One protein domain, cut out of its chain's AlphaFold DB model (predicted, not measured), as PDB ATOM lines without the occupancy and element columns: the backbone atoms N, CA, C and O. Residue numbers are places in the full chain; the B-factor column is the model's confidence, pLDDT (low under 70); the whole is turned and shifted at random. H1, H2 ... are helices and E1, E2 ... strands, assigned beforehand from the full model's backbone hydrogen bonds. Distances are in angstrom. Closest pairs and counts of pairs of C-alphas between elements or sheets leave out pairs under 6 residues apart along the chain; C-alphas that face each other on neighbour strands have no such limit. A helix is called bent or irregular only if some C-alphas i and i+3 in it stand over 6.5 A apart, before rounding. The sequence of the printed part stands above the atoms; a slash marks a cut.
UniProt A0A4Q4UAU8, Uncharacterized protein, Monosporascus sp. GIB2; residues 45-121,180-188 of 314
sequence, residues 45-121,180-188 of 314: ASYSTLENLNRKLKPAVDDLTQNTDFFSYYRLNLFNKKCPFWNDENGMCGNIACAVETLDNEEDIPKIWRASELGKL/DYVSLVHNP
ATOM      1  N   ALA A  45     367.501 189.443 292.402       85.94
ATOM      2  CA  ALA A  45     368.347 189.702 291.239       85.94
ATOM      3  C   ALA A  45     367.521 189.767 289.948       85.94
ATOM      4  O   ALA A  45     366.566 189.015 289.762       85.94
ATOM      5  N   SER A  46     367.906 190.673 289.042       88.56
ATOM      6  CA  SER A  46     367.323 190.748 287.698       88.56
ATOM      7  C   SER A  46     367.996 189.762 286.743       88.56
ATOM      8  O   SER A  46     369.185 189.466 286.903       88.56
ATOM      9  N   TYR A  47     367.283 189.324 285.703       88.12
ATOM     10  CA  TYR A  47     367.861 188.463 284.661       88.12
ATOM     11  C   TYR A  47     369.112 189.084 284.017       88.12
ATOM     12  O   TYR A  47     370.122 188.407 283.848       88.12
ATOM     13  N   SER A  48     369.099 190.391 283.736       89.31
ATOM     14  CA  SER A  48     370.253 191.101 283.164       89.31
ATOM     15  C   SER A  48     371.474 191.114 284.087       89.31
ATOM     16  O   SER A  48     372.609 191.062 283.613       89.31
ATOM     17  N   THR A  49     371.264 191.156 285.405       90.94
ATOM     18  CA  THR A  49     372.350 191.088 286.389       90.94
ATOM     19  C   THR A  49     373.015 189.715 286.358       90.94
ATOM     20  O   THR A  49     374.241 189.637 286.294       90.94
ATOM     21  N   LEU A  50     372.209 188.646 286.368       90.88
ATOM     22  CA  LEU A  50     372.694 187.264 286.319       90.88
ATOM     23  C   LEU A  50     373.428 186.978 285.009       90.88
ATOM     24  O   LEU A  50     374.521 186.425 285.023       90.88
ATOM     25  N   GLU A  51     372.880 187.443 283.891       90.62
ATOM     26  CA  GLU A  51     373.480 187.286 282.569       90.62
ATOM     27  C   GLU A  51     374.843 187.994 282.463       90.62
ATOM     28  O   GLU A  51     375.823 187.424 281.984       90.62
ATOM     29  N   ASN A  52     374.949 189.225 282.973       93.81
ATOM     30  CA  ASN A  52     376.217 189.959 282.999       93.81
ATOM     31  C   ASN A  52     377.267 189.293 283.897       93.81
ATOM     32  O   ASN A  52     378.460 189.345 283.589       93.81
ATOM     33  N   LEU A  53     376.842 188.692 285.012       94.69
ATOM     34  CA  LEU A  53     377.728 187.928 285.885       94.69
ATOM     35  C   LEU A  53     378.201 186.648 285.186       94.69
ATOM     36  O   LEU A  53     379.403 186.381 285.154       94.69
ATOM     37  N   ASN A  54     377.280 185.916 284.559       94.50
ATOM     38  CA  ASN A  54     377.580 184.696 283.822       94.50
ATOM     39  C   ASN A  54     378.588 184.953 282.690       94.50
ATOM     40  O   ASN A  54     379.562 184.220 282.567       94.50
ATOM     41  N   ARG A  55     378.461 186.058 281.941       95.56
ATOM     42  CA  ARG A  55     379.440 186.443 280.897       95.56
ATOM     43  C   ARG A  55     380.863 186.640 281.419       95.56
ATOM     44  O   ARG A  55     381.810 186.439 280.666       95.56
ATOM     45  N   LYS A  56     381.021 187.054 282.679       96.06
ATOM     46  CA  LYS A  56     382.335 187.244 283.309       96.06
ATOM     47  C   LYS A  56     382.893 185.946 283.885       96.06
ATOM     48  O   LYS A  56     384.097 185.738 283.823       96.06
ATOM     49  N   LEU A  57     382.031 185.107 284.461       96.31
ATOM     50  CA  LEU A  57     382.435 183.862 285.118       96.31
ATOM     51  C   LEU A  57     382.655 182.720 284.129       96.31
ATOM     52  O   LEU A  57     383.578 181.931 284.316       96.31
ATOM     53  N   LYS A  58     381.841 182.649 283.070       94.00
ATOM     54  CA  LYS A  58     381.834 181.536 282.122       94.00
ATOM     55  C   LYS A  58     383.224 181.191 281.564       94.00
ATOM     56  O   LYS A  58     383.577 180.025 281.661       94.00
ATOM     57  N   PRO A  59     384.056 182.139 281.088       95.62
ATOM     58  CA  PRO A  59     385.378 181.791 280.560       95.62
ATOM     59  C   PRO A  59     386.298 181.124 281.592       95.62
ATOM     60  O   PRO A  59     387.046 180.220 281.245       95.62
ATOM     61  N   ALA A  60     386.233 181.550 282.858       94.75
ATOM     62  CA  ALA A  60     387.048 180.971 283.926       94.75
ATOM     63  C   ALA A  60     386.549 179.576 284.337       94.75
ATOM     64  O   ALA A  60     387.352 178.696 284.630       94.75
ATOM     65  N   VAL A  61     385.229 179.366 284.348       93.44
ATOM     66  CA  VAL A  61     384.628 178.053 284.630       93.44
ATOM     67  C   VAL A  61     384.891 177.075 283.481       93.44
ATOM     68  O   VAL A  61     385.221 175.918 283.733       93.44
ATOM     69  N   ASP A  62     384.795 177.532 282.232       90.25
ATOM     70  CA  ASP A  62     385.107 176.722 281.052       90.25
ATOM     71  C   ASP A  62     386.585 176.300 281.064       90.25
ATOM     72  O   ASP A  62     386.880 175.122 280.895       90.25
ATOM     73  N   ASP A  63     387.510 177.224 281.350       89.75
ATOM     74  CA  ASP A  63     388.941 176.913 281.478       89.75
ATOM     75  C   ASP A  63     389.206 175.883 282.587       89.75
ATOM     76  O   ASP A  63     389.898 174.890 282.373       89.75
ATOM     77  N   LEU A  64     388.574 176.061 283.753       89.44
ATOM     78  CA  LEU A  64     388.722 175.146 284.880       89.44
ATOM     79  C   LEU A  64     388.202 173.739 284.560       89.44
ATOM     80  O   LEU A  64     388.833 172.754 284.926       89.44
ATOM     81  N   THR A  65     387.065 173.628 283.877       83.94
ATOM     82  CA  THR A  65     386.419 172.335 283.599       83.94
ATOM     83  C   THR A  65     386.977 171.618 282.370       83.94
ATOM     84  O   THR A  65     386.932 170.390 282.325       83.94
ATOM     85  N   GLN A  66     387.521 172.350 281.391       81.00
ATOM     86  CA  GLN A  66     388.010 171.778 280.129       81.00
ATOM     87  C   GLN A  66     389.531 171.628 280.077       81.00
ATOM     88  O   GLN A  66     390.018 170.643 279.528       81.00
ATOM     89  N   ASN A  67     390.282 172.580 280.643       78.56
ATOM     90  CA  ASN A  67     391.742 172.627 280.517       78.56
ATOM     91  C   ASN A  67     392.475 172.136 281.770       78.56
ATOM     92  O   ASN A  67     393.703 172.051 281.751       78.56
ATOM     93  N   THR A  68     391.757 171.824 282.857       75.31
ATOM     94  CA  THR A  68     392.377 171.262 284.060       75.31
ATOM     95  C   THR A  68     391.997 169.811 284.280       75.31
ATOM     96  O   THR A  68     390.838 169.413 284.200       75.31
ATOM     97  N   ASP A  69     393.008 169.042 284.651       68.31
ATOM     98  CA  ASP A  69     392.903 167.637 285.012       68.31
ATOM     99  C   ASP A  69     392.020 167.401 286.248       68.31
ATOM    100  O   ASP A  69     391.454 166.327 286.398       68.31
ATOM    101  N   PHE A  70     391.883 168.390 287.141       74.88
ATOM    102  CA  PHE A  70     391.204 168.208 288.429       74.88
ATOM    103  C   PHE A  70     389.669 168.246 288.344       74.88
ATOM    104  O   PHE A  70     388.988 167.759 289.241       74.88
ATOM    105  N   PHE A  71     389.091 168.833 287.300       76.94
ATOM    106  CA  PHE A  71     387.630 168.872 287.136       76.94
ATOM    107  C   PHE A  71     387.151 168.107 285.904       76.94
ATOM    108  O   PHE A  71     385.948 168.019 285.672       76.94
ATOM    109  N   SER A  72     388.070 167.534 285.129       74.12
ATOM    110  CA  SER A  72     387.752 166.852 283.879       74.12
ATOM    111  C   SER A  72     387.418 165.370 284.044       74.12
ATOM    112  O   SER A  72     386.897 164.789 283.094       74.12
ATOM    113  N   TYR A  73     387.650 164.753 285.212       75.19
ATOM    114  CA  TYR A  73     387.285 163.354 285.457       75.19
ATOM    115  C   TYR A  73     386.369 163.187 286.668       75.19
ATOM    116  O   TYR A  73     386.542 163.834 287.700       75.19
ATOM    117  N   TYR A  74     385.408 162.275 286.542       75.69
ATOM    118  CA  TYR A  74     384.449 161.936 287.587       75.69
ATOM    119  C   TYR A  74     384.338 160.418 287.728       75.69
ATOM    120  O   TYR A  74     384.393 159.685 286.738       75.69
ATOM    121  N   ARG A  75     384.216 159.933 288.966       72.69
ATOM    122  CA  ARG A  75     384.117 158.502 289.265       72.69
ATOM    123  C   ARG A  75     382.650 158.092 289.322       72.69
ATOM    124  O   ARG A  75     381.895 158.647 290.115       72.69
ATOM    125  N   LEU A  76     382.261 157.124 288.497       68.50
ATOM    126  CA  LEU A  76     380.882 156.662 288.347       68.50
ATOM    127  C   LEU A  76     380.793 155.144 288.469       68.50
ATOM    128  O   LEU A  76     381.676 154.410 288.035       68.50
ATOM    129  N   ASN A  77     379.678 154.657 289.000       68.44
ATOM    130  CA  ASN A  77     379.347 153.238 288.981       68.44
ATOM    131  C   ASN A  77     378.225 152.980 287.969       68.44
ATOM    132  O   ASN A  77     377.045 153.053 288.304       68.44
ATOM    133  N   LEU A  78     378.611 152.712 286.721       66.94
ATOM    134  CA  LEU A  78     377.672 152.573 285.603       66.94
ATOM    135  C   LEU A  78     377.096 151.157 285.478       66.94
ATOM    136  O   LEU A  78     375.931 150.996 285.124       66.94
ATOM    137  N   PHE A  79     377.889 150.123 285.780       63.84
ATOM    138  CA  PHE A  79     377.544 148.737 285.431       63.84
ATOM    139  C   PHE A  79     377.190 147.846 286.624       63.84
ATOM    140  O   PHE A  79     376.547 146.810 286.445       63.84
ATOM    141  N   ASN A  80     377.573 148.223 287.849       60.97
ATOM    142  CA  ASN A  80     377.406 147.339 289.009       60.97
ATOM    143  C   ASN A  80     376.139 147.634 289.825       60.97
ATOM    144  O   ASN A  80     375.818 146.876 290.743       60.97
ATOM    145  N   LYS A  81     375.396 148.701 289.503       64.75
ATOM    146  CA  LYS A  81     374.172 149.089 290.214       64.75
ATOM    147  C   LYS A  81     372.946 148.849 289.335       64.75
ATOM    148  O   LYS A  81     372.727 149.541 288.349       64.75
ATOM    149  N   LYS A  82     372.130 147.862 289.705       69.62
ATOM    150  CA  LYS A  82     370.827 147.626 289.067       69.62
ATOM    151  C   LYS A  82     369.779 148.565 289.663       69.62
ATOM    152  O   LYS A  82     369.789 148.795 290.873       69.62
ATOM    153  N   CYS A  83     368.875 149.080 288.828       74.50
ATOM    154  CA  CYS A  83     367.743 149.875 289.297       74.50
ATOM    155  C   CYS A  83     366.881 149.030 290.260       74.50
ATOM    156  O   CYS A  83     366.466 147.932 289.886       74.50
ATOM    157  N   PRO A  84     366.610 149.498 291.495       82.00
ATOM    158  CA  PRO A  84     365.824 148.738 292.468       82.00
ATOM    159  C   PRO A  84     364.309 148.823 292.225       82.00
ATOM    160  O   PRO A  84     363.557 148.075 292.843       82.00
ATOM    161  N   PHE A  85     363.853 149.732 291.358       79.12
ATOM    162  CA  PHE A  85     362.433 150.046 291.186       79.12
ATOM    163  C   PHE A  85     361.797 149.376 289.964       79.12
ATOM    164  O   PHE A  85     360.645 148.950 290.029       79.12
ATOM    165  N   TRP A  86     362.524 149.266 288.853       78.56
ATOM    166  CA  TRP A  86     362.039 148.637 287.624       78.56
ATOM    167  C   TRP A  86     363.188 147.996 286.845       78.56
ATOM    168  O   TRP A  86     364.355 148.331 287.042       78.56
ATOM    169  N   ASN A  87     362.850 147.061 285.953       71.81
ATOM    170  CA  ASN A  87     363.817 146.459 285.040       71.81
ATOM    171  C   ASN A  87     364.004 147.373 283.821       71.81
ATOM    172  O   ASN A  87     363.024 147.750 283.178       71.81
ATOM    173  N   ASP A  88     365.247 147.730 283.510       64.44
ATOM    174  CA  ASP A  88     365.582 148.728 282.484       64.44
ATOM    175  C   ASP A  88     365.798 148.113 281.086       64.44
ATOM    176  O   ASP A  88     366.416 148.704 280.208       64.44
ATOM    177  N   GLU A  89     365.274 146.908 280.844       60.28
ATOM    178  CA  GLU A  89     365.408 146.196 279.558       60.28
ATOM    179  C   GLU A  89     364.809 146.966 278.367       60.28
ATOM    180  O   GLU A  89     365.209 146.748 277.224       60.28
ATOM    181  N   ASN A  90     363.893 147.906 278.623       54.19
ATOM    182  CA  ASN A  90     363.299 148.771 277.601       54.19
ATOM    183  C   ASN A  90     364.051 150.103 277.407       54.19
ATOM    184  O   ASN A  90     363.706 150.867 276.503       54.19
ATOM    185  N   GLY A  91     365.071 150.396 278.217       56.53
ATOM    186  CA  GLY A  91     365.915 151.590 278.129       56.53
ATOM    187  C   GLY A  91     366.982 151.484 277.038       56.53
ATOM    188  O   GLY A  91     368.155 151.741 277.288       56.53
ATOM    189  N   MET A  92     366.620 151.070 275.820       53.88
ATOM    190  CA  MET A  92     367.591 151.008 274.725       53.88
ATOM    191  C   MET A  92     367.811 152.392 274.121       53.88
ATOM    192  O   MET A  92     366.937 152.946 273.455       53.88
ATOM    193  N   CYS A  93     369.014 152.928 274.309       56.09
ATOM    194  CA  CYS A  93     369.467 154.081 273.555       56.09
ATOM    195  C   CYS A  93     370.193 153.650 272.273       56.09
ATOM    196  O   CYS A  93     371.249 153.025 272.316       56.09
ATOM    197  N   GLY A  94     369.630 154.022 271.122       52.38
ATOM    198  CA  GLY A  94     370.166 153.701 269.795       52.38
ATOM    199  C   GLY A  94     371.237 154.661 269.264       52.38
ATOM    200  O   GLY A  94     371.508 154.642 268.066       52.38
ATOM    201  N   ASN A  95     371.816 155.528 270.103       57.06
ATOM    202  CA  ASN A  95     372.834 156.504 269.703       57.06
ATOM    203  C   ASN A  95     374.150 156.241 270.448       57.06
ATOM    204  O   ASN A  95     374.148 156.034 271.659       57.06
ATOM    205  N   ILE A  96     375.282 156.328 269.741       56.50
ATOM    206  CA  ILE A  96     376.623 156.272 270.347       56.50
ATOM    207  C   ILE A  96     376.816 157.353 271.419       56.50
ATOM    208  O   ILE A  96     377.583 157.163 272.350       56.50
ATOM    209  N   ALA A  97     376.061 158.454 271.347       52.56
ATOM    210  CA  ALA A  97     376.040 159.491 272.375       52.56
ATOM    211  C   ALA A  97     375.558 159.011 273.762       52.56
ATOM    212  O   ALA A  97     375.758 159.740 274.726       52.56
ATOM    213  N   CYS A  98     374.946 157.827 273.868       56.94
ATOM    214  CA  CYS A  98     374.592 157.183 275.139       56.94
ATOM    215  C   CYS A  98     375.645 156.223 275.678       56.94
ATOM    216  O   CYS A  98     375.547 155.806 276.831       56.94
ATOM    217  N   ALA A  99     376.608 155.824 274.849       55.06
ATOM    218  CA  ALA A  99     377.731 155.034 275.310       55.06
ATOM    219  C   ALA A  99     378.706 155.991 275.998       55.06
ATOM    220  O   ALA A  99     379.287 156.863 275.353       55.06
ATOM    221  N   VAL A 100     378.827 155.859 277.319       56.69
ATOM    222  CA  VAL A 100     379.807 156.616 278.097       56.69
ATOM    223  C   VAL A 100     381.185 156.039 277.803       56.69
ATOM    224  O   VAL A 100     381.406 154.843 277.988       56.69
ATOM    225  N   GLU A 101     382.103 156.883 277.341       57.47
ATOM    226  CA  GLU A 101     383.499 156.500 277.155       57.47
ATOM    227  C   GLU A 101     384.170 156.407 278.530       57.47
ATOM    228  O   GLU A 101     384.372 157.418 279.213       57.47
ATOM    229  N   THR A 102     384.451 155.176 278.953       61.88
ATOM    230  CA  THR A 102     385.196 154.866 280.175       61.88
ATOM    231  C   THR A 102     386.691 154.857 279.900       61.88
ATOM    232  O   THR A 102     387.133 154.532 278.800       61.88
ATOM    233  N   LEU A 103     387.489 155.196 280.910       59.09
ATOM    234  CA  LEU A 103     388.940 155.064 280.824       59.09
ATOM    235  C   LEU A 103     389.345 153.653 281.233       59.09
ATOM    236  O   LEU A 103     389.280 153.300 282.410       59.09
ATOM    237  N   ASP A 104     389.779 152.862 280.256       57.22
ATOM    238  CA  ASP A 104     390.186 151.473 280.486       57.22
ATOM    239  C   ASP A 104     391.577 151.369 281.144       57.22
ATOM    240  O   ASP A 104     391.876 150.384 281.822       57.22
ATOM    241  N   ASN A 105     392.429 152.393 280.976       60.88
ATOM    242  CA  ASN A 105     393.809 152.413 281.464       60.88
ATOM    243  C   ASN A 105     394.030 153.492 282.540       60.88
ATOM    244  O   ASN A 105     393.729 154.667 282.351       60.88
ATOM    245  N   GLU A 106     394.664 153.116 283.655       59.94
ATOM    246  CA  GLU A 106     395.011 154.031 284.763       59.94
ATOM    247  C   GLU A 106     396.107 155.060 284.384       59.94
ATOM    248  O   GLU A 106     396.356 156.024 285.109       59.94
ATOM    249  N   GLU A 107     396.773 154.881 283.238       68.56
ATOM    250  CA  GLU A 107     397.810 155.796 282.737       68.56
ATOM    251  C   GLU A 107     397.243 157.135 282.254       68.56
ATOM    252  O   GLU A 107     397.902 158.165 282.442       68.56
ATOM    253  N   ASP A 108     396.012 157.116 281.736       67.06
ATOM    254  CA  ASP A 108     395.269 158.283 281.242       67.06
ATOM    255  C   ASP A 108     394.670 159.121 282.383       67.06
ATOM    256  O   ASP A 108     394.172 160.228 282.169       67.06
ATOM    257  N   ILE A 109     394.745 158.604 283.615       67.12
ATOM    258  CA  ILE A 109     394.355 159.314 284.828       67.12
ATOM    259  C   ILE A 109     395.540 160.180 285.298       67.12
ATOM    260  O   ILE A 109     396.670 159.673 285.453       67.12
ATOM    261  N   PRO A 110     395.306 161.477 285.588       68.69
ATOM    262  CA  PRO A 110     396.296 162.365 286.186       68.69
ATOM    263  C   PRO A 110     396.960 161.710 287.394       68.69
ATOM    264  O   PRO A 110     396.290 161.122 288.242       68.69
ATOM    265  N   LYS A 111     398.294 161.817 287.486       71.12
ATOM    266  CA  LYS A 111     399.098 161.074 288.476       71.12
ATOM    267  C   LYS A 111     398.505 161.148 289.883       71.12
ATOM    268  O   LYS A 111     398.343 160.114 290.509       71.12
ATOM    269  N   ILE A 112     398.100 162.338 290.323       66.19
ATOM    270  CA  ILE A 112     397.572 162.597 291.670       66.19
ATOM    271  C   ILE A 112     396.313 161.790 292.038       66.19
ATOM    272  O   ILE A 112     396.025 161.631 293.220       66.19
ATOM    273  N   TRP A 113     395.581 161.264 291.056       54.38
ATOM    274  CA  TRP A 113     394.341 160.505 291.251       54.38
ATOM    275  C   TRP A 113     394.468 159.007 291.015       54.38
ATOM    276  O   TRP A 113     393.502 158.264 291.194       54.38
ATOM    277  N   ARG A 114     395.656 158.532 290.647       66.44
ATOM    278  CA  ARG A 114     395.904 157.096 290.543       66.44
ATOM    279  C   ARG A 114     395.777 156.459 291.915       66.44
ATOM    280  O   ARG A 114     396.156 157.064 292.924       66.44
ATOM    281  N   ALA A 115     395.311 155.217 291.961       59.25
ATOM    282  CA  ALA A 115     395.146 154.491 293.218       59.25
ATOM    283  C   ALA A 115     396.478 154.405 293.986       59.25
ATOM    284  O   ALA A 115     396.514 154.482 295.216       59.25
ATOM    285  N   SER A 116     397.585 154.324 293.240       60.19
ATOM    286  CA  SER A 116     398.943 154.347 293.777       60.19
ATOM    287  C   SER A 116     399.358 155.676 294.420       60.19
ATOM    288  O   SER A 116     400.182 155.625 295.324       60.19
ATOM    289  N   GLU A 117     398.823 156.835 294.010       62.88
ATOM    290  CA  GLU A 117     399.164 158.158 294.572       62.88
ATOM    291  C   GLU A 117     398.160 158.617 295.643       62.88
ATOM    292  O   GLU A 117     398.573 159.140 296.677       62.88
ATOM    293  N   LEU A 118     396.858 158.347 295.477       52.91
ATOM    294  CA  LEU A 118     395.830 158.652 296.490       52.91
ATOM    295  C   LEU A 118     396.052 157.881 297.804       52.91
ATOM    296  O   LEU A 118     395.683 158.344 298.884       52.91
ATOM    297  N   GLY A 119     396.708 156.719 297.728       48.41
ATOM    298  CA  GLY A 119     397.141 155.944 298.891       48.41
ATOM    299  C   GLY A 119     398.384 156.493 299.608       48.41
ATOM    300  O   GLY A 119     398.655 156.069 300.736       48.41
ATOM    301  N   LYS A 120     399.123 157.443 299.010       57.41
ATOM    302  CA  LYS A 120     400.387 158.001 299.540       57.41
ATOM    303  C   LYS A 120     400.204 159.198 300.471       57.41
ATOM    304  O   LYS A 120     401.127 159.989 300.648       57.41
ATOM    305  N   LEU A 121     399.047 159.333 301.121       50.75
ATOM    306  CA  LEU A 121     398.953 160.179 302.312       50.75
ATOM    307  C   LEU A 121     399.831 159.570 303.420       50.75
ATOM    308  O   LEU A 121     399.381 158.768 304.248       50.75
ATOM    309  N   ASP A 180     384.211 153.172 287.787       65.62
ATOM    310  CA  ASP A 180     385.036 153.537 286.637       65.62
ATOM    311  C   ASP A 180     385.239 155.060 286.596       65.62
ATOM    312  O   ASP A 180     384.353 155.836 286.968       65.62
ATOM    313  N   TYR A 181     386.419 155.503 286.160       71.00
ATOM    314  CA  TYR A 181     386.669 156.923 285.917       71.00
ATOM    315  C   TYR A 181     386.234 157.292 284.500       71.00
ATOM    316  O   TYR A 181     386.578 156.618 283.527       71.00
ATOM    317  N   VAL A 182     385.492 158.389 284.396       73.75
ATOM    318  CA  VAL A 182     384.945 158.912 283.144       73.75
ATOM    319  C   VAL A 182     385.454 160.332 282.940       73.75
ATOM    320  O   VAL A 182     385.402 161.149 283.861       73.75
ATOM    321  N   SER A 183     385.929 160.647 281.733       76.56
ATOM    322  CA  SER A 183     386.285 162.021 281.364       76.56
ATOM    323  C   SER A 183     385.033 162.808 280.967       76.56
ATOM    324  O   SER A 183     384.379 162.484 279.975       76.56
ATOM    325  N   LEU A 184     384.714 163.869 281.705       80.44
ATOM    326  CA  LEU A 184     383.596 164.779 281.429       80.44
ATOM    327  C   LEU A 184     383.810 165.596 280.144       80.44
ATOM    328  O   LEU A 184     382.848 165.967 279.482       80.44
ATOM    329  N   VAL A 185     385.068 165.841 279.757       78.44
ATOM    330  CA  VAL A 185     385.412 166.559 278.515       78.44
ATOM    331  C   VAL A 185     385.073 165.721 277.279       78.44
ATOM    332  O   VAL A 185     384.573 166.249 276.287       78.44
ATOM    333  N   HIS A 186     385.303 164.408 277.353       74.12
ATOM    334  CA  HIS A 186     385.004 163.465 276.268       74.12
ATOM    335  C   HIS A 186     383.528 163.035 276.266       74.12
ATOM    336  O   HIS A 186     382.983 162.658 275.226       74.12
ATOM    337  N   ASN A 187     382.849 163.189 277.407       77.75
ATOM    338  CA  ASN A 187     381.431 162.893 277.597       77.75
ATOM    339  C   ASN A 187     380.620 164.168 277.910       77.75
ATOM    340  O   ASN A 187     380.053 164.281 279.000       77.75
ATOM    341  N   PRO A 188     380.543 165.142 276.981       81.75
ATOM    342  CA  PRO A 188     379.721 166.322 277.190       81.75
ATOM    343  C   PRO A 188     378.236 165.945 277.166       81.75
ATOM    344  O   PRO A 188     377.806 165.112 276.362       81.75
TER     345      PRO A 188
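Overview. This is residues 45 to 121 and 180 to 188 of the 314 residues of an uncharacterized protein of Monosporascus sp. GIB2 (UniProt A0A4Q4UAU8). With little regular structure, a small two-strand ribbon, E1 and E2, sits in the middle, the bent helix H1 reaches out as an arm, a loop sticks out at residues 80 to 96, and short H2 lies off elsewhere. The 86 printed residues include H1, E1, H2, E2 in order; the class is mixed, with 33 residues in named elements. The whole is only just extended, close to loose, radius of gyration 18.0 A, spanning 45 by 42 by 24 A.

Arrangement. H1, residues 47 to 67, was assigned as one helix by its hydrogen bonds but is bent: C-alphas 56 and 59 are 6.8 A apart. Its arms, H1a, residues 47 to 56, and H1b, residues 59 to 67, stand at a steep tilt of 50 degrees. Every O i to N i+4 pair is within hydrogen-bond range in H1b, 5 of 6 in H1a; H2, residues 115 to 118, is too short for one. E1, residues 73 to 76, and E2, residues 180 to 183, are antiparallel neighbours at 145 degrees; N 74 and O 182 are within hydrogen-bond range, 2.9 A. H1b is apart from H2 and E2.

Along the chain. H1a begins at C-alpha 47 (367.861, 188.463, 284.661) and measures 14.6 A, H1b 11.2 A, E1 9.7 A, E2 10.1 A, ending at C-alpha 183 (386.285, 162.021, 281.364).

Size, cuts and confidence. The link E1 to H2 is long, 38 residues. Residues 122 to 179 are not printed; C-alphas 121 and 180 are 22.0 A apart across the cut. Of the printed residues, 42 have pLDDT under 70, among them 88 to 110.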